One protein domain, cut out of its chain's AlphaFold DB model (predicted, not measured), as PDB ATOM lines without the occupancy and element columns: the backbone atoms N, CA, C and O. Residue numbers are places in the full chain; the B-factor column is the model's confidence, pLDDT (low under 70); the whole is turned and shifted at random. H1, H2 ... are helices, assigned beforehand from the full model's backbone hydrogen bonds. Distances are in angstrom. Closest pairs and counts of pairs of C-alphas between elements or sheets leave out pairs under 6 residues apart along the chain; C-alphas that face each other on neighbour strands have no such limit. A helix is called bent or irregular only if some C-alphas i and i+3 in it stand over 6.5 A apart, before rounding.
ATOM      1  N   SER A  29     396.971 159.079 193.083       94.94
ATOM      2  CA  SER A  29     397.259 158.746 194.484       94.94
ATOM      3  C   SER A  29     397.739 157.299 194.656       94.94
ATOM      4  O   SER A  29     397.356 156.404 193.895       94.94
ATOM      5  N   ASP A  30     398.582 157.047 195.655       96.06
ATOM      6  CA  ASP A  30     398.996 155.693 196.049       96.06
ATOM      7  C   ASP A  30     397.936 155.002 196.943       96.06
ATOM      8  O   ASP A  30     396.955 155.626 197.369       96.06
ATOM      9  N   LEU A  31     398.068 153.690 197.189       96.69
ATOM     10  CA  LEU A  31     397.112 152.945 198.023       96.69
ATOM     11  C   LEU A  31     397.099 153.482 199.450       96.69
ATOM     12  O   LEU A  31     396.033 153.557 200.056       96.69
ATOM     13  N   THR A  32     398.248 153.891 199.982       96.56
ATOM     14  CA  THR A  32     398.349 154.481 201.315       96.56
ATOM     15  C   THR A  32     397.504 155.744 201.437       96.56
ATOM     16  O   THR A  32     396.770 155.895 202.417       96.56
ATOM     17  N   GLN A  33     397.560 156.653 200.469       97.31
ATOM     18  CA  GLN A  33     396.760 157.874 200.427       97.31
ATOM     19  C   GLN A  33     395.267 157.554 200.313       97.31
ATOM     20  O   GLN A  33     394.474 158.093 201.088       97.31
ATOM     21  N   LEU A  34     394.896 156.644 199.408       98.25
ATOM     22  CA  LEU A  34     393.508 156.238 199.167       98.25
ATOM     23  C   LEU A  34     392.874 155.563 200.392       98.25
ATOM     24  O   LEU A  34     391.831 155.999 200.878       98.25
ATOM     25  N   VAL A  35     393.544 154.556 200.956       98.25
ATOM     26  CA  VAL A  35     393.095 153.844 202.163       98.25
ATOM     27  C   VAL A  35     392.998 154.803 203.348       98.25
ATOM     28  O   VAL A  35     392.017 154.784 204.090       98.25
ATOM     29  N   ASN A  36     393.979 155.694 203.532       97.75
ATOM     30  CA  ASN A  36     393.904 156.690 204.601       97.75
ATOM     31  C   ASN A  36     392.734 157.659 204.411       97.75
ATOM     32  O   ASN A  36     392.177 158.111 205.411       97.75
ATOM     33  N   HIS A  37     392.367 158.003 203.176       98.06
ATOM     34  CA  HIS A  37     391.210 158.851 202.924       98.06
ATOM     35  C   HIS A  37     389.911 158.155 203.360       98.06
ATOM     36  O   HIS A  37     389.173 158.706 204.181       98.06
ATOM     37  N   LEU A  38     389.690 156.914 202.922       98.50
ATOM     38  CA  LEU A  38     388.529 156.101 203.312       98.50
ATOM     39  C   LEU A  38     388.420 155.953 204.839       98.50
ATOM     40  O   LEU A  38     387.377 156.240 205.430       98.50
ATOM     41  N   LEU A  39     389.534 155.621 205.500       98.38
ATOM     42  CA  LEU A  39     389.592 155.426 206.952       98.38
ATOM     43  C   LEU A  39     389.415 156.710 207.772       98.38
ATOM     44  O   LEU A  39     389.019 156.639 208.937       98.38
ATOM     45  N   ARG A  40     389.740 157.884 207.219       97.81
ATOM     46  CA  ARG A  40     389.644 159.169 207.937       97.81
ATOM     47  C   ARG A  40     388.344 159.910 207.676       97.81
ATOM     48  O   ARG A  40     387.957 160.725 208.513       97.81
ATOM     49  N   HIS A  41     387.702 159.654 206.541       96.88
ATOM     50  CA  HIS A  41     386.538 160.412 206.096       96.88
ATOM     51  C   HIS A  41     385.292 159.528 206.025       96.88
ATOM     52  O   HIS A  41     384.392 159.713 206.841       96.88
ATOM     53  N   HIS A  42     385.274 158.532 205.141       98.31
ATOM     54  CA  HIS A  42     384.077 157.736 204.852       98.31
ATOM     55  C   HIS A  42     383.700 156.757 205.972       98.31
ATOM     56  O   HIS A  42     382.562 156.759 206.446       98.31
ATOM     57  N   HIS A  43     384.649 155.964 206.479       98.62
ATOM     58  CA  HIS A  43     384.349 154.947 207.498       98.62
ATOM     59  C   HIS A  43     383.861 155.557 208.822       98.62
ATOM     60  O   HIS A  43     382.833 155.109 209.346       98.62
ATOM     61  N   PRO A  44     384.534 156.581 209.395       98.50
ATOM     62  CA  PRO A  44     384.063 157.203 210.627       98.50
ATOM     63  C   PRO A  44     382.714 157.897 210.432       98.50
ATOM     64  O   PRO A  44     381.842 157.774 211.291       98.50
ATOM     65  N   TYR A  45     382.528 158.585 209.300       98.69
ATOM     66  CA  TYR A  45     381.265 159.242 208.978       98.69
ATOM     67  C   TYR A  45     380.117 158.234 208.897       98.69
ATOM     68  O   TYR A  45     379.119 158.408 209.595       98.69
ATOM     69  N   THR A  46     380.283 157.152 208.135       98.69
ATOM     70  CA  THR A  46     379.275 156.097 207.975       98.69
ATOM     71  C   THR A  46     378.881 155.497 209.321       98.69
ATOM     72  O   THR A  46     377.694 155.434 209.651       98.69
ATOM     73  N   LYS A  47     379.860 155.129 210.159       98.62
ATOM     74  CA  LYS A  47     379.601 154.571 211.499       98.62
ATOM     75  C   LYS A  47     378.815 155.540 212.386       98.62
ATOM     76  O   LYS A  47     377.839 155.132 213.019       98.62
ATOM     77  N   THR A  48     379.210 156.813 212.420       98.56
ATOM     78  CA  THR A  48     378.511 157.842 213.203       98.56
ATOM     79  C   THR A  48     377.104 158.093 212.669       98.56
ATOM     80  O   THR A  48     376.146 158.058 213.440       98.56
ATOM     81  N   ALA A  49     376.950 158.279 211.359       98.62
ATOM     82  CA  ALA A  49     375.664 158.541 210.727       98.62
ATOM     83  C   ALA A  49     374.675 157.390 210.963       98.62
ATOM     84  O   ALA A  49     373.544 157.634 211.378       98.62
ATOM     85  N   LEU A  50     375.098 156.134 210.786       98.50
ATOM     86  CA  LEU A  50     374.256 154.967 211.059       98.50
ATOM     87  C   LEU A  50     373.801 154.908 212.527       98.50
ATOM     88  O   LEU A  50     372.629 154.633 212.802       98.50
ATOM     89  N   ALA A  51     374.700 155.200 213.470       98.31
ATOM     90  CA  ALA A  51     374.388 155.198 214.897       98.31
ATOM     91  C   ALA A  51     373.419 156.325 215.297       98.31
ATOM     92  O   ALA A  51     372.508 156.103 216.097       98.31
ATOM     93  N   GLU A  52     373.587 157.525 214.739       98.25
ATOM     94  CA  GLU A  52     372.761 158.695 215.056       98.25
ATOM     95  C   GLU A  52     371.390 158.663 214.366       98.25
ATOM     96  O   GLU A  52     370.383 159.080 214.951       98.25
ATOM     97  N   LEU A  53     371.322 158.148 213.135       98.81
ATOM     98  CA  LEU A  53     370.087 158.114 212.349       98.81
ATOM     99  C   LEU A  53     369.121 157.025 212.811       98.81
ATOM    100  O   LEU A  53     367.913 157.240 212.723       98.81
ATOM    101  N   ALA A  54     369.608 155.909 213.361       98.56
ATOM    102  CA  ALA A  54     368.760 154.822 213.856       98.56
ATOM    103  C   ALA A  54     367.682 155.285 214.868       98.56
ATOM    104  O   ALA A  54     366.490 155.141 214.580       98.56
ATOM    105  N   PRO A  55     368.024 155.913 216.015       98.25
ATOM    106  CA  PRO A  55     367.015 156.364 216.977       98.25
ATOM    107  C   PRO A  55     366.129 157.497 216.434       98.25
ATOM    108  O   PRO A  55     364.987 157.668 216.877       98.25
ATOM    109  N   LEU A  56     366.634 158.289 215.484       98.44
ATOM    110  CA  LEU A  56     365.860 159.346 214.841       98.44
ATOM    111  C   LEU A  56     364.807 158.764 213.887       98.44
ATOM    112  O   LEU A  56     363.658 159.208 213.912       98.44
ATOM    113  N   LEU A  57     365.173 157.741 213.112       98.75
ATOM    114  CA  LEU A  57     364.272 156.989 212.246       98.75
ATOM    115  C   LEU A  57     363.163 156.331 213.065       98.75
ATOM    116  O   LEU A  57     361.990 156.547 212.768       98.75
ATOM    117  N   ASP A  58     363.505 155.650 214.159       98.44
ATOM    118  CA  ASP A  58     362.526 155.039 215.069       98.44
ATOM    119  C   ASP A  58     361.522 156.063 215.609       98.44
ATOM    120  O   ASP A  58     360.311 155.818 215.673       98.44
ATOM    121  N   LYS A  59     362.011 157.249 215.990       98.31
ATOM    122  CA  LYS A  59     361.157 158.345 216.455       98.31
ATOM    123  C   LYS A  59     360.201 158.806 215.354       98.31
ATOM    124  O   LYS A  59     359.017 158.987 215.636       98.31
ATOM    125  N   VAL A  60     360.691 159.011 214.134       98.50
ATOM    126  CA  VAL A  60     359.871 159.487 213.011       98.50
ATOM    127  C   VAL A  60     358.846 158.430 212.603       98.50
ATOM    128  O   VAL A  60     357.666 158.755 212.515       98.50
ATOM    129  N   VAL A  61     359.238 157.158 212.490       98.50
ATOM    130  CA  VAL A  61     358.322 156.037 212.217       98.50
ATOM    131  C   VAL A  61     357.220 155.958 213.272       98.50
ATOM    132  O   VAL A  61     356.048 155.814 212.928       98.50
ATOM    133  N   ARG A  62     357.557 156.097 214.561       98.19
ATOM    134  CA  ARG A  62     356.566 156.055 215.647       98.19
ATOM    135  C   ARG A  62     355.549 157.193 215.562       98.19
ATOM    136  O   ARG A  62     354.374 156.967 215.832       98.19
ATOM    137  N   MET A  63     355.998 158.406 215.240       97.88
ATOM    138  CA  MET A  63     355.139 159.596 215.246       97.88
ATOM    139  C   MET A  63     354.355 159.785 213.944       97.88
ATOM    140  O   MET A  63     353.231 160.272 213.995       97.88
ATOM    141  N   HIS A  64     354.937 159.405 212.805       97.69
ATOM    142  CA  HIS A  64     354.418 159.705 211.468       97.69
ATOM    143  C   HIS A  64     354.040 158.458 210.658       97.69
ATOM    144  O   HIS A  64     353.308 158.575 209.681       97.69
ATOM    145  N   GLY A  65     354.444 157.248 211.062       96.75
ATOM    146  CA  GLY A  65     354.223 156.016 210.286       96.75
ATOM    147  C   GLY A  65     352.757 155.591 210.115       96.75
ATOM    148  O   GLY A  65     352.478 154.605 209.435       96.75
ATOM    149  N   GLY A  66     351.817 156.295 210.756       96.94
ATOM    150  CA  GLY A  66     350.384 156.173 210.491       96.94
ATOM    151  C   GLY A  66     349.938 156.933 209.238       96.94
ATOM    152  O   GLY A  66     349.140 156.396 208.476       96.94
ATOM    153  N   GLN A  67     350.456 158.149 209.018       97.38
ATOM    154  CA  GLN A  67     350.180 158.954 207.818       97.38
ATOM    155  C   GLN A  67     351.149 158.653 206.663       97.38
ATOM    156  O   GLN A  67     350.774 158.813 205.508       97.38
ATOM    157  N   HIS A  68     352.352 158.179 206.992       97.44
ATOM    158  CA  HIS A  68     353.491 157.990 206.088       97.44
ATOM    159  C   HIS A  68     353.936 156.514 206.097       97.44
ATOM    160  O   HIS A  68     354.888 156.144 206.800       97.44
ATOM    161  N   PRO A  69     353.189 155.606 205.434       95.81
ATOM    162  CA  PRO A  69     353.436 154.164 205.490       95.81
ATOM    163  C   PRO A  69     354.786 153.739 204.887       95.81
ATOM    164  O   PRO A  69     355.332 152.709 205.295       95.81
ATOM    165  N   GLU A  70     355.345 154.525 203.967       97.50
ATOM    166  CA  GLU A  70     356.659 154.321 203.353       97.50
ATOM    167  C   GLU A  70     357.799 154.328 204.380       97.50
ATOM    168  O   GLU A  70     358.781 153.602 204.213       97.50
ATOM    169  N   LEU A  71     357.632 155.025 205.514       98.38
ATOM    170  CA  LEU A  71     358.614 155.048 206.604       98.38
ATOM    171  C   LEU A  71     358.907 153.656 207.177       98.38
ATOM    172  O   LEU A  71     360.016 153.404 207.645       98.38
ATOM    173  N   ARG A  72     357.945 152.723 207.131       97.00
ATOM    174  CA  ARG A  72     358.181 151.332 207.557       97.00
ATOM    175  C   ARG A  72     359.093 150.590 206.582       97.00
ATOM    176  O   ARG A  72     359.935 149.805 207.012       97.00
ATOM    177  N   GLY A  73     358.925 150.843 205.282       97.69
ATOM    178  CA  GLY A  73     359.807 150.318 204.241       97.69
ATOM    179  C   GLY A  73     361.217 150.884 204.380       97.69
ATOM    180  O   GLY A  73     362.180 150.122 204.402       97.69
ATOM    181  N   LEU A  74     361.321 152.198 204.593       98.75
ATOM    182  CA  LEU A  74     362.585 152.877 204.874       98.75
ATOM    183  C   LEU A  74     363.293 152.299 206.110       98.75
ATOM    184  O   LEU A  74     364.486 152.029 206.049       98.75
ATOM    185  N   ALA A  75     362.567 152.053 207.207       98.75
ATOM    186  CA  ALA A  75     363.127 151.464 208.426       98.75
ATOM    187  C   ALA A  75     363.721 150.067 208.205       98.75
ATOM    188  O   ALA A  75     364.783 149.753 208.747       98.75
ATOM    189  N   LYS A  76     363.064 149.243 207.382       98.62
ATOM    190  CA  LYS A  76     363.586 147.926 207.011       98.62
ATOM    191  C   LYS A  76     364.876 148.053 206.198       98.62
ATOM    192  O   LYS A  76     365.868 147.442 206.574       98.62
ATOM    193  N   LEU A  77     364.864 148.870 205.142       98.88
ATOM    194  CA  LEU A  77     366.027 149.092 204.272       98.88
ATOM    195  C   LEU A  77     367.225 149.648 205.053       98.88
ATOM    196  O   LEU A  77     368.340 149.177 204.889       98.88
ATOM    197  N   PHE A  78     366.985 150.610 205.944       98.81
ATOM    198  CA  PHE A  78     368.034 151.191 206.777       98.81
ATOM    199  C   PHE A  78     368.634 150.175 207.759       98.81
ATOM    200  O   PHE A  78     369.834 150.201 208.013       98.81
ATOM    201  N   THR A  79     367.811 149.283 208.318       98.44
ATOM    202  CA  THR A  79     368.295 148.224 209.216       98.44
ATOM    203  C   THR A  79     369.180 147.231 208.465       98.44
ATOM    204  O   THR A  79     370.245 146.894 208.967       98.44
ATOM    205  N   GLU A  80     368.762 146.822 207.264       98.50
ATOM    206  CA  GLU A  80     369.530 145.945 206.367       98.50
ATOM    207  C   GLU A  80     370.893 146.575 206.037       98.50
ATOM    208  O   GLU A  80     371.920 146.018 206.409       98.50
ATOM    209  N   LEU A  81     370.897 147.815 205.527       98.69
ATOM    210  CA  LEU A  81     372.124 148.566 205.232       98.69
ATOM    211  C   LEU A  81     373.060 148.668 206.444       98.69
ATOM    212  O   LEU A  81     374.271 148.515 206.324       98.69
ATOM    213  N   ARG A  82     372.517 148.974 207.627       98.00
ATOM    214  CA  ARG A  82     373.323 149.124 208.845       98.00
ATOM    215  C   ARG A  82     374.019 147.819 209.222       98.00
ATOM    216  O   ARG A  82     375.178 147.850 209.639       98.00
ATOM    217  N   ASP A  83     373.293 146.709 209.150       96.31
ATOM    218  CA  ASP A  83     373.811 145.404 209.541       96.31
ATOM    219  C   ASP A  83     374.889 144.937 208.537       96.31
ATOM    220  O   ASP A  83     375.945 144.456 208.966       96.31
ATOM    221  N   ASP A  84     374.694 145.196 207.238       97.94
ATOM    222  CA  ASP A  84     375.675 144.915 206.179       97.94
ATOM    223  C   ASP A  84     376.943 145.771 206.325       97.94
ATOM    224  O   ASP A  84     378.050 145.229 206.430       97.94
ATOM    225  N   MET A  85     376.798 147.095 206.465       97.75
ATOM    226  CA  MET A  85     377.923 148.025 206.649       97.75
ATOM    227  C   MET A  85     378.770 147.699 207.880       97.75
ATOM    228  O   MET A  85     379.993 147.843 207.854       97.75
ATOM    229  N   GLY A  86     378.157 147.218 208.965       91.44
ATOM    230  CA  GLY A  86     378.893 146.815 210.162       91.44
ATOM    231  C   GLY A  86     379.922 145.718 209.873       91.44
ATOM    232  O   GLY A  86     381.088 145.840 210.253       91.44
ATOM    233  N   ALA A  87     379.510 144.657 209.176       94.31
ATOM    234  CA  ALA A  87     380.399 143.556 208.815       94.31
ATOM    235  C   ALA A  87     381.346 143.925 207.663       94.31
ATOM    236  O   ALA A  87     382.506 143.504 207.672       94.31
ATOM    237  N   HIS A  88     380.857 144.693 206.688       98.31
ATOM    238  CA  HIS A  88     381.608 145.151 205.524       98.31
ATOM    239  C   HIS A  88     382.862 145.934 205.935       98.31
ATOM    240  O   HIS A  88     383.977 145.440 205.751       98.31
ATOM    241  N   LEU A  89     382.685 147.054 206.648       98.44
ATOM    242  CA  LEU A  89     383.789 147.925 207.072       98.44
ATOM    243  C   LEU A  89     384.802 147.183 207.956       98.44
ATOM    244  O   LEU A  89     386.001 147.447 207.902       98.44
ATOM    245  N   MET A  90     384.351 146.214 208.763       97.56
ATOM    246  CA  MET A  90     385.251 145.394 209.580       97.56
ATOM    247  C   MET A  90     386.187 144.514 208.743       97.56
ATOM    248  O   MET A  90     387.332 144.308 209.153       97.56
ATOM    249  N   LYS A  91     385.731 143.958 207.614       97.81
ATOM    250  CA  LYS A  91     386.597 143.161 206.728       97.81
ATOM    251  C   LYS A  91     387.624 144.043 206.042       97.81
ATOM    252  O   LYS A  91     388.782 143.642 205.916       97.81
ATOM    253  N   GLU A  92     387.227 145.244 205.657       98.50
ATOM    254  CA  GLU A  92     388.135 146.200 205.048       98.50
ATOM    255  C   GLU A  92     389.213 146.651 206.027       98.50
ATOM    256  O   GLU A  92     390.401 146.436 205.789       98.50
ATOM    257  N   GLU A  93     388.799 147.161 207.186       98.50
ATOM    258  CA  GLU A  93     389.686 147.728 208.204       98.50
ATOM    259  C   GLU A  93     390.675 146.714 208.783       98.50
ATOM    260  O   GLU A  93     391.814 147.068 209.082       98.50
ATOM    261  N   ASN A  94     390.255 145.457 208.960       96.50
ATOM    262  CA  ASN A  94     391.070 144.455 209.652       96.50
ATOM    263  C   ASN A  94     391.815 143.502 208.716       96.50
ATOM    264  O   ASN A  94     392.766 142.860 209.161       96.50
ATOM    265  N   ILE A  95     391.388 143.368 207.456       95.00
ATOM    266  CA  ILE A  95     391.943 142.373 206.530       95.00
ATOM    267  C   ILE A  95     392.401 143.027 205.229       95.00
ATOM    268  O   ILE A  95     393.584 142.950 204.898       95.00
ATOM    269  N   LEU A  96     391.485 143.655 204.487       96.94
ATOM    270  CA  LEU A  96     391.770 144.098 203.123       96.94
ATOM    271  C   LEU A  96     392.742 145.279 203.092       96.94
ATOM    272  O   LEU A  96     393.781 145.200 202.441       96.94
ATOM    273  N   PHE A  97     392.444 146.346 203.831       97.62
ATOM    274  CA  PHE A  97     393.272 147.546 203.860       97.62
ATOM    275  C   PHE A  97     394.653 147.303 204.472       97.62
ATOM    276  O   PHE A  97     395.630 147.724 203.853       97.62
ATOM    277  N   PRO A  98     394.811 146.572 205.597       95.38
ATOM    278  CA  PRO A  98     396.141 146.213 206.085       95.38
ATOM    279  C   PRO A  98     396.981 145.469 205.044       95.38
ATOM    280  O   PRO A  98     398.174 145.740 204.914       95.38
ATOM    281  N   TYR A  99     396.365 144.570 204.271       95.31
ATOM    282  CA  TYR A  99     397.059 143.884 203.186       95.31
ATOM    283  C   TYR A  99     397.457 144.843 202.058       95.31
ATOM    284  O   TYR A  99     398.607 144.826 201.629       95.31
ATOM    285  N   MET A 100     396.542 145.710 201.609       95.31
ATOM    286  CA  MET A 100     396.824 146.715 200.575       95.31
ATOM    287  C   MET A 100     397.975 147.644 200.969       95.31
ATOM    288  O   MET A 100     398.855 147.896 200.151       95.31
ATOM    289  N   LEU A 101     398.014 148.101 202.222       94.44
ATOM    290  CA  LEU A 101     399.119 148.910 202.740       94.44
ATOM    291  C   LEU A 101     400.435 148.124 202.755       94.44
ATOM    292  O   LEU A 101     401.483 148.666 202.414       94.44
ATOM    293  N   ALA A 102     400.390 146.836 203.104       92.94
ATOM    294  CA  ALA A 102     401.578 145.991 203.101       92.94
ATOM    295  C   ALA A 102     402.149 145.768 201.689       92.94
ATOM    296  O   ALA A 102     403.355 145.571 201.578       92.94
ATOM    297  N   LEU A 103     401.337 145.848 200.624       91.69
ATOM    298  CA  LEU A 103     401.810 145.761 199.233       91.69
ATOM    299  C   LEU A 103     402.727 146.924 198.830       91.69
ATOM    300  O   LEU A 103     403.570 146.757 197.952       91.69
ATOM    301  N   GLU A 104     402.568 148.094 199.446       88.81
ATOM    302  CA  GLU A 104     403.432 149.260 199.200       88.81
ATOM    303  C   GLU A 104     404.695 149.255 200.068       88.81
ATOM    304  O   GLU A 104     405.539 150.145 199.973       88.81
ATOM    305  N   THR A 105     404.846 148.221 200.895       83.75
ATOM    306  CA  THR A 105     406.029 147.969 201.714       83.75
ATOM    307  C   THR A 105     406.715 146.678 201.257       83.75
ATOM    308  O   THR A 105     406.076 145.791 200.702       83.75
ATOM    309  N   ASP A 106     408.011 146.512 201.525       67.75
ATOM    310  CA  ASP A 106     408.788 145.330 201.097       67.75
ATOM    311  C   ASP A 106     408.473 144.028 201.883       67.75
ATOM    312  O   ASP A 106     409.297 143.113 201.935       67.75
ATOM    313  N   ALA A 107     407.312 143.914 202.542       62.81
ATOM    314  CA  ALA A 107     407.003 142.770 203.408       62.81
ATOM    315  C   ALA A 107     405.512 142.376 203.487       62.81
ATOM    316  O   ALA A 107     404.982 142.241 204.597       62.81
ATOM    317  N   PRO A 108     404.806 142.121 202.367       65.75
ATOM    318  CA  PRO A 108     403.505 141.476 202.462       65.75
ATOM    319  C   PRO A 108     403.692 140.054 203.012       65.75
ATOM    320  O   PRO A 108     404.394 139.222 202.433       65.75
ATOM    321  N   SER A 109     403.066 139.756 204.152       66.06
ATOM    322  CA  SER A 109     402.927 138.372 204.600       66.06
ATOM    323  C   SER A 109     402.110 137.585 203.571       66.06
ATOM    324  O   SER A 109     401.284 138.144 202.844       66.06
ATOM    325  N   ALA A 110     402.344 136.273 203.483       72.12
ATOM    326  CA  ALA A 110     401.575 135.425 202.580       72.12
ATOM    327  C   ALA A 110     400.076 135.550 202.896       72.12
ATOM    328  O   ALA A 110     399.633 135.213 203.997       72.12
ATOM    329  N   ALA A 111     399.300 136.028 201.925       77.12
ATOM    330  CA  ALA A 111     397.863 136.173 202.070       77.12
ATOM    331  C   ALA A 111     397.199 134.803 202.259       77.12
ATOM    332  O   ALA A 111     397.275 133.932 201.389       77.12
ATOM    333  N   HIS A 112     396.452 134.623 203.350       85.12
ATOM    334  CA  HIS A 112     395.651 133.410 203.577       85.12
ATOM    335  C   HIS A 112     394.507 133.232 202.562       85.12
ATOM    336  O   HIS A 112     393.890 132.174 202.493       85.12
ATOM    337  N   PHE A 113     394.237 134.265 201.765       90.38
ATOM    338  CA  PHE A 113     393.228 134.302 200.711       90.38
ATOM    339  C   PHE A 113     393.836 134.215 199.299       90.38
ATOM    340  O   PHE A 113     393.133 134.440 198.315       90.38
ATOM    341  N   GLY A 114     395.121 133.876 199.163       91.00
ATOM    342  CA  GLY A 114     395.800 133.756 197.873       91.00
ATOM    343  C   GLY A 114     396.182 135.113 197.281       91.00
ATOM    344  O   GLY A 114     397.329 135.517 197.414       91.00
ATOM    345  N   THR A 115     395.234 135.798 196.636       93.75
ATOM    346  CA  THR A 115     395.450 137.111 195.989       93.75
ATOM    347  C   THR A 115     394.430 138.129 196.482       93.75
ATOM    348  O   THR A 115     393.302 137.741 196.798       93.75
ATOM    349  N   VAL A 116     394.774 139.419 196.484       95.62
ATOM    350  CA  VAL A 116     393.876 140.523 196.878       95.62
ATOM    351  C   VAL A 116     392.583 140.563 196.060       95.62
ATOM    352  O   VAL A 116     391.544 140.994 196.554       95.62
ATOM    353  N   ALA A 117     392.601 140.021 194.838       97.19
ATOM    354  CA  ALA A 117     391.416 139.900 193.993       97.19
ATOM    355  C   ALA A 117     390.297 139.048 194.631       97.19
ATOM    356  O   ALA A 117     389.120 139.265 194.346       97.19
ATOM    357  N   ASN A 118     390.634 138.088 195.500       96.12
ATOM    358  CA  ASN A 118     389.648 137.227 196.154       96.12
ATOM    359  C   ASN A 118     388.765 137.971 197.173       96.12
ATOM    360  O   ASN A 118     387.542 137.890 197.028       96.12
ATOM    361  N   PRO A 119     389.313 138.681 198.182       96.44
ATOM    362  CA  PRO A 119     388.497 139.508 199.067       96.44
ATOM    363  C   PRO A 119     387.839 140.677 198.326       96.44
ATOM    364  O   PRO A 119     386.665 140.926 198.582       96.44
ATOM    365  N   ILE A 120     388.510 141.311 197.351       98.50
ATOM    366  CA  ILE A 120     387.905 142.376 196.523       98.50
ATOM    367  C   ILE A 120     386.625 141.890 195.841       98.50
ATOM    368  O   ILE A 120     385.603 142.560 195.917       98.50
ATOM    369  N   ARG A 121     386.629 140.691 195.243       98.31
ATOM    370  CA  ARG A 121     385.422 140.126 194.618       98.31
ATOM    371  C   ARG A 121     384.255 140.012 195.600       98.31
ATOM    372  O   ARG A 121     383.112 140.176 195.189       98.31
ATOM    373  N   MET A 122     384.521 139.700 196.869       97.69
ATOM    374  CA  MET A 122     383.470 139.673 197.888       97.69
ATOM    375  C   MET A 122     382.993 141.081 198.253       97.69
ATOM    376  O   MET A 122     381.787 141.266 198.362       97.69
ATOM    377  N   MET A 123     383.897 142.062 198.377       98.56
ATOM    378  CA  MET A 123     383.515 143.455 198.663       98.56
ATOM    379  C   MET A 123     382.666 144.041 197.533       98.56
ATOM    380  O   MET A 123     381.623 144.620 197.797       98.56
ATOM    381  N   THR A 124     383.022 143.794 196.269       98.38
ATOM    382  CA  THR A 124     382.229 144.261 195.122       98.38
ATOM    383  C   THR A 124     380.823 143.650 195.086       98.38
ATOM    384  O   THR A 124     379.869 144.352 194.770       98.38
ATOM    385  N   LEU A 125     380.659 142.368 195.444       98.44
ATOM    386  CA  LEU A 125     379.327 141.746 195.536       98.44
ATOM    387  C   LEU A 125     378.466 142.375 196.639       98.44
ATOM    388  O   LEU A 125     377.254 142.503 196.481       98.44
ATOM    389  N   GLU A 126     379.085 142.759 197.752       98.56
ATOM    390  CA  GLU A 126     378.405 143.469 198.835       98.56
ATOM    391  C   GLU A 126     378.042 144.891 198.401       98.56
ATOM    392  O   GLU A 126     376.878 145.260 198.492       98.56
ATOM    393  N   HIS A 127     378.956 145.620 197.753       98.75
ATOM    394  CA  HIS A 127     378.668 146.932 197.164       98.75
ATOM    395  C   HIS A 127     377.502 146.917 196.177       98.75
ATOM    396  O   HIS A 127     376.699 147.852 196.166       98.75
ATOM    397  N   GLU A 128     377.393 145.888 195.335       98.50
ATOM    398  CA  GLU A 128     376.249 145.726 194.433       98.50
ATOM    399  C   GLU A 128     374.939 145.603 195.224       98.50
ATOM    400  O   GLU A 128     373.944 146.243 194.877       98.50
ATOM    401  N   HIS A 129     374.936 144.817 196.303       98.50
ATOM    402  CA  HIS A 129     373.780 144.670 197.180       98.50
ATOM    403  C   HIS A 129     373.426 145.981 197.896       98.50
ATOM    404  O   HIS A 129     372.282 146.439 197.811       98.50
ATOM    405  N   ASP A 130     374.410 146.624 198.516       98.44
ATOM    406  CA  ASP A 130     374.237 147.868 199.261       98.44
ATOM    407  C   ASP A 130     373.767 149.002 198.350       98.44
ATOM    408  O   ASP A 130     372.810 149.710 198.669       98.44
ATOM    409  N   SER A 131     374.329 149.112 197.143       98.50
ATOM    410  CA  SER A 131     373.887 150.085 196.134       98.50
ATOM    411  C   SER A 131     372.408 149.908 195.775       98.50
ATOM    412  O   SER A 131     371.686 150.896 195.608       98.50
ATOM    413  N   LEU A 132     371.907 148.667 195.704       98.69
ATOM    414  CA  LEU A 132     370.479 148.410 195.492       98.69
ATOM    415  C   LEU A 132     369.630 148.877 196.681       98.69
ATOM    416  O   LEU A 132     368.523 149.381 196.467       98.69
ATOM    417  N   ILE A 133     370.110 148.726 197.918       98.81
ATOM    418  CA  ILE A 133     369.425 149.244 199.109       98.81
ATOM    419  C   ILE A 133     369.371 150.775 199.059       98.81
ATOM    420  O   ILE A 133     368.286 151.346 199.203       98.81
ATOM    421  N   LEU A 134     370.495 151.438 198.772       98.81
ATOM    422  CA  LEU A 134     370.583 152.900 198.665       98.81
ATOM    423  C   LEU A 134     369.630 153.453 197.594       98.81
ATOM    424  O   LEU A 134     368.898 154.415 197.844       98.81
ATOM    425  N   HIS A 135     369.563 152.815 196.423       98.81
ATOM    426  CA  HIS A 135     368.611 153.193 195.376       98.81
ATOM    427  C   HIS A 135     367.153 153.029 195.815       98.81
ATOM    428  O   HIS A 135     366.344 153.926 195.574       98.81
ATOM    429  N   LYS A 136     366.810 151.937 196.507       98.81
ATOM    430  CA  LYS A 136     365.459 151.752 197.057       98.81
ATOM    431  C   LYS A 136     365.132 152.792 198.122       98.81
ATOM    432  O   LYS A 136     364.002 153.261 198.164       98.81
ATOM    433  N   MET A 137     366.092 153.180 198.966       98.81
ATOM    434  CA  MET A 137     365.894 154.252 199.947       98.81
ATOM    435  C   MET A 137     365.567 155.580 199.261       98.81
ATOM    436  O   MET A 137     364.644 156.269 199.689       98.81
ATOM    437  N   LEU A 138     366.266 155.917 198.172       98.75
ATOM    438  CA  LEU A 138     365.931 157.084 197.352       98.75
ATOM    439  C   LEU A 138     364.533 156.963 196.734       98.75
ATOM    440  O   LEU A 138     363.789 157.933 196.744       98.75
ATOM    441  N   GLU A 139     364.154 155.795 196.220       98.50
ATOM    442  CA  GLU A 139     362.837 155.582 195.611       98.50
ATOM    443  C   GLU A 139     361.695 155.748 196.626       98.50
ATOM    444  O   GLU A 139     360.790 156.553 196.411       98.50
ATOM    445  N   VAL A 140     361.745 155.037 197.759       98.19
ATOM    446  CA  VAL A 140     360.643 155.033 198.742       98.19
ATOM    447  C   VAL A 140     360.465 156.367 199.462       98.19
ATOM    448  O   VAL A 140     359.422 156.589 200.064       98.19
ATOM    449  N   THR A 141     361.474 157.238 199.429       97.94
ATOM    450  CA  THR A 141     361.441 158.565 200.062       97.94
ATOM    451  C   THR A 141     361.231 159.702 199.068       97.94
ATOM    452  O   THR A 141     361.353 160.864 199.453       97.94
ATOM    453  N   ASP A 142     360.988 159.387 197.790       97.88
ATOM    454  CA  ASP A 142     360.984 160.362 196.695       97.88
ATOM    455  C   ASP A 142     362.216 161.282 196.750       97.88
ATOM    456  O   ASP A 142     362.137 162.508 196.824       97.88
ATOM    457  N   ARG A 143     363.393 160.651 196.809       97.94
ATOM    458  CA  ARG A 143     364.714 161.282 196.940       97.94
ATOM    459  C   ARG A 143     364.808 162.189 198.168       97.94
ATOM    460  O   ARG A 143     365.383 163.274 198.104       97.94
ATOM    461  N   PHE A 144     364.256 161.724 199.286       98.00
ATOM    462  CA  PHE A 144     364.169 162.464 200.542       98.00
ATOM    463  C   PHE A 144     363.414 163.801 200.420       98.00
ATOM    464  O   PHE A 144     363.763 164.784 201.081       98.00
ATOM    465  N   THR A 145     362.353 163.839 199.610       97.88
ATOM    466  CA  THR A 145     361.451 164.996 199.528       97.88
ATOM    467  C   THR A 145     360.568 165.064 200.773       97.88
ATOM    468  O   THR A 145     359.944 164.085 201.173       97.88
ATOM    469  N   LEU A 146     360.516 166.230 201.422       97.81
ATOM    470  CA  LEU A 146     359.759 166.396 202.665       97.81
ATOM    471  C   LEU A 146     358.255 166.533 202.397       97.81
ATOM    472  O   LEU A 146     357.866 167.376 201.583       97.81
ATOM    473  N   PRO A 147     357.396 165.793 203.121       96.75
ATOM    474  CA  PRO A 147     355.960 166.008 203.048       96.75
ATOM    475  C   PRO A 147     355.548 167.325 203.741       96.75
ATOM    476  O   PRO A 147     356.271 167.826 204.609       96.75
ATOM    477  N   PRO A 148     354.367 167.891 203.419       96.94
ATOM    478  CA  PRO A 148     353.907 169.163 203.989       96.94
ATOM    479  C   PRO A 148     353.762 169.181 205.518       96.94
ATOM    480  O   PRO A 148     353.810 170.247 206.128       96.94
ATOM    481  N   ASP A 149     353.565 168.021 206.142       96.44
ATOM    482  CA  ASP A 149     353.416 167.839 207.589       96.44
ATOM    483  C   ASP A 149     354.720 167.386 208.282       96.44
ATOM    484  O   ASP A 149     354.698 166.987 209.452       96.44
ATOM    485  N   ALA A 150     355.864 167.458 207.590       97.25
ATOM    486  CA  ALA A 150     357.163 167.110 208.151       97.25
ATOM    487  C   ALA A 150     357.505 167.983 209.369       97.25
ATOM    488  O   ALA A 150     357.613 169.208 209.291       97.25
ATOM    489  N   CYS A 151     357.735 167.341 210.516       97.62
ATOM    490  CA  CYS A 151     358.269 168.020 211.692       97.62
ATOM    491  C   CYS A 151     359.802 168.133 211.631       97.62
ATOM    492  O   CYS A 151     360.464 167.453 210.849       97.62
ATOM    493  N   ASN A 152     360.401 168.904 212.545       98.25
ATOM    494  CA  ASN A 152     361.860 169.086 212.604       98.25
ATOM    495  C   ASN A 152     362.654 167.766 212.667       98.25
ATOM    496  O   ASN A 152     363.733 167.676 212.090       98.25
ATOM    497  N   SER A 153     362.145 166.738 213.361       98.12
ATOM    498  CA  SER A 153     362.811 165.427 213.413       98.12
ATOM    499  C   SER A 153     362.745 164.684 212.078       98.12
ATOM    500  O   SER A 153     363.719 164.037 211.715       98.12
ATOM    501  N   PHE A 154     361.642 164.814 211.338       98.62
ATOM    502  CA  PHE A 154     361.507 164.267 209.988       98.62
ATOM    503  C   PHE A 154     362.488 164.968 209.037       98.62
ATOM    504  O   PHE A 154     363.265 164.310 208.351       98.62
ATOM    505  N   THR A 155     362.531 166.301 209.075       98.56
ATOM    506  CA  THR A 155     363.470 167.109 208.286       98.56
ATOM    507  C   THR A 155     364.923 166.727 208.544       98.56
ATOM    508  O   THR A 155     365.695 166.537 207.605       98.56
ATOM    509  N   LEU A 156     365.303 166.582 209.818       98.62
ATOM    510  CA  LEU A 156     366.657 166.182 210.192       98.62
ATOM    511  C   LEU A 156     366.988 164.765 209.706       98.62
ATOM    512  O   LEU A 156     368.084 164.548 209.195       98.62
ATOM    513  N   LEU A 157     366.040 163.832 209.825       98.81
ATOM    514  CA  LEU A 157     366.204 162.458 209.364       98.81
ATOM    515  C   LEU A 157     366.484 162.412 207.864       98.81
ATOM    516  O   LEU A 157     367.473 161.824 207.449       98.81
ATOM    517  N   TYR A 158     365.630 163.042 207.058       98.69
ATOM    518  CA  TYR A 158     365.754 163.009 205.601       98.69
ATOM    519  C   TYR A 158     367.030 163.703 205.127       98.69
ATOM    520  O   TYR A 158     367.727 163.175 204.266       98.69
ATOM    521  N   LYS A 159     367.415 164.821 205.756       98.75
ATOM    522  CA  LYS A 159     368.705 165.464 205.484       98.75
ATOM    523  C   LYS A 159     369.885 164.535 205.793       98.75
ATOM    524  O   LYS A 159     370.816 164.455 204.997       98.75
ATOM    525  N   GLY A 160     369.859 163.865 206.942       98.81
ATOM    526  CA  GLY A 160     370.938 162.973 207.359       98.81
ATOM    527  C   GLY A 160     371.024 161.700 206.516       98.81
ATOM    528  O   GLY A 160     372.116 161.327 206.106       98.81
ATOM    529  N   LEU A 161     369.887 161.084 206.181       98.88
ATOM    530  CA  LEU A 161     369.836 159.934 205.274       98.88
ATOM    531  C   LEU A 161     370.316 160.300 203.871       98.88
ATOM    532  O   LEU A 161     371.062 159.534 203.274       98.88
ATOM    533  N   HIS A 162     369.945 161.475 203.358       98.75
ATOM    534  CA  HIS A 162     370.434 161.934 202.063       98.75
ATOM    535  C   HIS A 162     371.955 162.117 202.059       98.75
ATOM    536  O   HIS A 162     372.620 161.676 201.125       98.75
ATOM    537  N   ALA A 163     372.509 162.712 203.119       98.75
ATOM    538  CA  ALA A 163     373.953 162.858 203.267       98.75
ATOM    539  C   ALA A 163     374.660 161.492 203.366       98.75
ATOM    540  O   ALA A 163     375.640 161.279 202.660       98.75
ATOM    541  N   LEU A 164     374.113 160.550 204.145       98.88
ATOM    542  CA  LEU A 164     374.638 159.187 204.253       98.88
ATOM    543  C   LEU A 164     374.644 158.468 202.900       98.88
ATOM    544  O   LEU A 164     375.663 157.917 202.503       98.88
ATOM    545  N   VAL A 165     373.522 158.500 202.177       98.81
ATOM    546  CA  VAL A 165     373.407 157.880 200.850       98.81
ATOM    547  C   VAL A 165     374.404 158.494 199.867       98.81
ATOM    548  O   VAL A 165     375.052 157.768 199.117       98.81
ATOM    549  N   SER A 166     374.550 159.821 199.871       98.56
ATOM    550  CA  SER A 166     375.506 160.503 198.998       98.56
ATOM    551  C   SER A 166     376.954 160.137 199.322       98.56
ATOM    552  O   SER A 166     377.763 160.015 198.405       98.56
ATOM    553  N   ASP A 167     377.302 160.006 200.601       98.81
ATOM    554  CA  ASP A 167     378.651 159.627 201.021       98.81
ATOM    555  C   ASP A 167     378.966 158.177 200.647       98.81
ATOM    556  O   ASP A 167     379.993 157.926 200.028       98.81
ATOM    557  N   LEU A 168     378.038 157.247 200.900       98.75
ATOM    558  CA  LEU A 168     378.207 155.834 200.549       98.75
ATOM    559  C   LEU A 168     378.349 155.613 199.041       98.75
ATOM    560  O   LEU A 168     379.166 154.798 198.626       98.75
ATOM    561  N   PHE A 169     377.624 156.355 198.195       98.75
ATOM    562  CA  PHE A 169     377.854 156.276 196.747       98.75
ATOM    563  C   PHE A 169     379.261 156.742 196.347       98.75
ATOM    564  O   PHE A 169     379.861 156.147 195.455       98.75
ATOM    565  N   GLN A 170     379.796 157.785 196.991       98.38
ATOM    566  CA  GLN A 170     381.158 158.267 196.729       98.38
ATOM    567  C   GLN A 170     382.212 157.282 197.242       98.38
ATOM    568  O   GLN A 170     383.165 156.996 196.522       98.38
ATOM    569  N   HIS A 171     382.012 156.737 198.445       98.50
ATOM    570  CA  HIS A 171     382.834 155.685 199.040       98.50
ATOM    571  C   HIS A 171     382.916 154.480 198.094       98.50
ATOM    572  O   HIS A 171     384.003 154.152 197.618       98.50
ATOM    573  N   ILE A 172     381.771 153.884 197.750       98.62
ATOM    574  CA  ILE A 172     381.700 152.689 196.896       98.62
ATOM    575  C   ILE A 172     382.348 152.942 195.529       98.62
ATOM    576  O   ILE A 172     383.060 152.076 195.016       98.62
ATOM    577  N   ALA A 173     382.122 154.115 194.926       98.19
ATOM    578  CA  ALA A 173     382.735 154.471 193.648       98.19
ATOM    579  C   ALA A 173     384.261 154.589 193.762       98.19
ATOM    580  O   ALA A 173     384.980 154.011 192.951       98.19
ATOM    581  N   LEU A 174     384.770 155.276 194.791       98.31
ATOM    582  CA  LEU A 174     386.209 155.404 195.025       98.31
ATOM    583  C   LEU A 174     386.874 154.027 195.145       98.31
ATOM    584  O   LEU A 174     387.930 153.783 194.556       98.31
ATOM    585  N   GLU A 175     386.245 153.104 195.864       98.69
ATOM    586  CA  GLU A 175     386.772 151.757 196.040       98.69
ATOM    587  C   GLU A 175     386.715 150.912 194.774       98.69
ATOM    588  O   GLU A 175     387.747 150.392 194.341       98.69
ATOM    589  N   ASN A 176     385.534 150.797 194.163       98.69
ATOM    590  CA  ASN A 176     385.329 149.953 192.991       98.69
ATOM    591  C   ASN A 176     386.122 150.442 191.777       98.69
ATOM    592  O   ASN A 176     386.683 149.621 191.047       98.69
ATOM    593  N   ASP A 177     386.175 151.758 191.570       98.25
ATOM    594  CA  ASP A 177     386.712 152.328 190.339       98.25
ATOM    595  C   ASP A 177     388.212 152.627 190.449       98.25
ATOM    596  O   ASP A 177     388.914 152.560 189.439       98.25
ATOM    597  N   ILE A 178     388.729 152.898 191.657       98.38
ATOM    598  CA  ILE A 178     390.118 153.350 191.848       98.38
ATOM    599  C   ILE A 178     390.905 152.418 192.773       98.38
ATOM    600  O   ILE A 178     391.924 151.853 192.358       98.38
ATOM    601  N   VAL A 179     390.466 152.224 194.022       98.50
ATOM    602  CA  VAL A 179     391.270 151.505 195.032       98.50
ATOM    603  C   VAL A 179     391.460 150.038 194.666       98.50
ATOM    604  O   VAL A 179     392.588 149.537 194.663       98.50
ATOM    605  N   PHE A 180     390.381 149.335 194.326       98.62
ATOM    606  CA  PHE A 180     390.422 147.901 194.051       98.62
ATOM    607  C   PHE A 180     391.222 147.562 192.782       98.62
ATOM    608  O   PHE A 180     392.100 146.691 192.860       98.62
ATOM    609  N   PRO A 181     391.035 148.246 191.631       98.50
ATOM    610  CA  PRO A 181     391.880 148.028 190.458       98.50
ATOM    611  C   PRO A 181     393.361 148.304 190.738       98.50
ATOM    612  O   PRO A 181     394.223 147.515 190.331       98.50
ATOM    613  N   LYS A 182     393.663 149.380 191.478       97.94
ATOM    614  CA  LYS A 182     395.037 149.736 191.846       97.94
ATOM    615  C   LYS A 182     395.670 148.674 192.741       97.94
ATOM    616  O   LYS A 182     396.786 148.251 192.458       97.94
ATOM    617  N   ALA A 183     394.951 148.157 193.738       97.38
ATOM    618  CA  ALA A 183     395.448 147.102 194.620       97.38
ATOM    619  C   ALA A 183     395.837 145.832 193.847       97.38
ATOM    620  O   ALA A 183     396.917 145.277 194.056       97.38
ATOM    621  N   ILE A 184     394.997 145.411 192.896       97.12
ATOM    622  CA  ILE A 184     395.274 144.257 192.028       97.12
ATOM    623  C   ILE A 184     396.516 144.506 191.156       97.12
ATOM    624  O   ILE A 184     397.332 143.602 190.958       97.12
ATOM    625  N   ALA A 185     396.673 145.714 190.607       96.38
ATOM    626  CA  ALA A 185     397.833 146.070 189.791       96.38
ATOM    627  C   ALA A 185     399.134 146.129 190.615       96.38
ATOM    628  O   ALA A 185     400.177 145.637 190.163       96.38
ATOM    629  N   THR A 186     399.070 146.674 191.831       94.75
ATOM    630  CA  THR A 186     400.201 146.740 192.761       94.75
ATOM    631  C   THR A 186     400.647 145.339 193.174       94.75
ATOM    632  O   THR A 186     401.829 145.028 193.043       94.75
ATOM    633  N   GLU A 187     399.723 144.450 193.563       94.50
ATOM    634  CA  GLU A 187     400.053 143.065 193.938       94.50
ATOM    635  C   GLU A 187     400.781 142.322 192.806       94.50
ATOM    636  O   GLU A 187     401.830 141.716 193.031       94.50
ATOM    637  N   LYS A 188     400.289 142.434 191.563       93.19
ATOM    638  CA  LYS A 188     400.949 141.841 190.383       93.19
ATOM    639  C   LYS A 188     402.364 142.377 190.177       93.19
ATOM    640  O   LYS A 188     403.263 141.621 189.814       93.19
ATOM    641  N   THR A 189     402.566 143.674 190.399       92.00
ATOM    642  CA  THR A 189     403.877 144.318 190.257       92.00
ATOM    643  C   THR A 189     404.858 143.834 191.322       92.00
ATOM    644  O   THR A 189     406.026 143.607 191.009       92.00
ATOM    645  N   VAL A 190     404.398 143.650 192.562       89.31
ATOM    646  CA  VAL A 190     405.207 143.102 193.662       89.31
ATOM    647  C   VAL A 190     405.590 141.650 193.379       89.31
ATOM    648  O   VAL A 190     406.765 141.306 193.457       89.31
ATOM    649  N   GLN A 191     404.635 140.814 192.961       86.12
ATOM    650  CA  GLN A 191     404.889 139.405 192.635       86.12
ATOM    651  C   GLN A 191     405.856 139.221 191.459       86.12
ATOM    652  O   GLN A 191     406.619 138.266 191.451       86.12
ATOM    653  N   ALA A 192     405.849 140.123 190.473       84.00
ATOM    654  CA  ALA A 192     406.774 140.064 189.340       84.00
ATOM    655  C   ALA A 192     408.223 140.459 189.692       84.00
ATOM    656  O   ALA A 192     409.129 140.210 188.897       84.00
ATOM    657  N   LYS A 193     408.438 141.119 190.839       78.00
ATOM    658  CA  LYS A 193     409.761 141.535 191.335       78.00
ATOM    659  C   LYS A 193     410.376 140.543 192.331       78.00
ATOM    660  O   LYS A 193     411.575 140.654 192.585       78.00
ATOM    661  N   ALA A 194     409.565 139.653 192.906       71.69
ATOM    662  CA  ALA A 194     409.974 138.609 193.849       71.69
ATOM    663  C   ALA A 194     410.539 137.379 193.122       71.69
ATOM    664  O   ALA A 194     411.483 136.769 193.672       71.69
TER     665      ALA A 194
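This is residues 29 to 194 of the 194 residues of the protein "Iron-sulfur cluster repair di-iron protein" of Gallionellaceae bacterium (UniProt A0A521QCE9). Four long helices, H1 to H4, run to and fro side by side along a long rod, each turning back on the one before; H4 closes the ring by packing its arm H4a on H1b, while H1 and H4 are both bent. At one end of the rod the arm H4b packs on the last residues of H2, and residues 104 to 116 form a long loop there. The printed part has 166 residues with four named helices, in the order H1, H2, H3, H4, and no named strand; the class is all helix. The whole is only just loose, close to compact, with a radius of gyration of the C-alphas of 18.7 A and spans of 65 by 23 by 21 A.

Begin with the longest helix, H4, residues 152 to 191, assigned as one helix by its hydrogen bonds but bent: C-alphas 177 and 180 are 6.9 A apart. Find C-alpha 152 at (361.860, 169.086, 212.604); from there H4a runs 37.3 A to residue 177, and H4b, residues 180 to 191, runs 16.8 A at a shallow tilt of 32 degrees to H4a, only just short of steep. H3, residues 117 to 140, is 34.6 A long. H2, residues 70 to 103, is 46.1 A long, with a kink of 37 degrees near residue 91; it is irregular, but only just, with C-alphas 94 and 97 6.9 A apart. H1, residues 31 to 64, was also assigned as one helix by its hydrogen bonds but is bent, C-alphas 40 and 43 being 6.8 A apart. Its arm H1a, residues 31 to 40, begins at C-alpha 31 (397.112, 152.945, 198.023) and is 13.9 A long; H1b, residues 43 to 64, is 30.6 A long, with a kink of 31 degrees near residue 54.

Look first at the bundle, helices set together, of H1b, H2, H3, H4a and H4b. H4a touches H1b, closest at the C-alphas of Phe 154 and Val 60, 5.9 A. With residues 165 to 176 alone, H4a touches residues 124 to 134 of H3 in a hairpin, closest at the C-alphas of Val 165 and Leu 134, 6.1 A. H3 and H2 form a hairpin at a shallow tilt of 23 degrees, with the C-alphas of Met 137 and Leu 74 closest, 6.1 A. H2 and H1b form another, opposite ways at 8 degrees, closest at the C-alphas of Leu 71 and Val 61, 5.7 A. H2 touches H4b with residues 100 to 103 alone, closest at the C-alphas of Met 100 and Ala 183, 6.1 A, and H1a with residues 93 to 101 alone, closest at the C-alphas of Leu 101 and Thr 32, 5.8 A. H2 and H4a are apart, as are H1b and H3. Every O i to N i+4 pair is within hydrogen-bond range in H1a, H4a and H4b; the counts are 16 of 18 in H1b, 26 of 30 in H2 and 19 of 20 in H3.

The two C-alphas farthest apart are those of Asp 149 and Ala 194, 65.1 A. The printed part has no cut. The link from H1 to H2 is tight; those from H2 to H3 and from H3 to H4 are long. The mean pLDDT of the printed part is 95.9, and residues 106 to 109 are under 70.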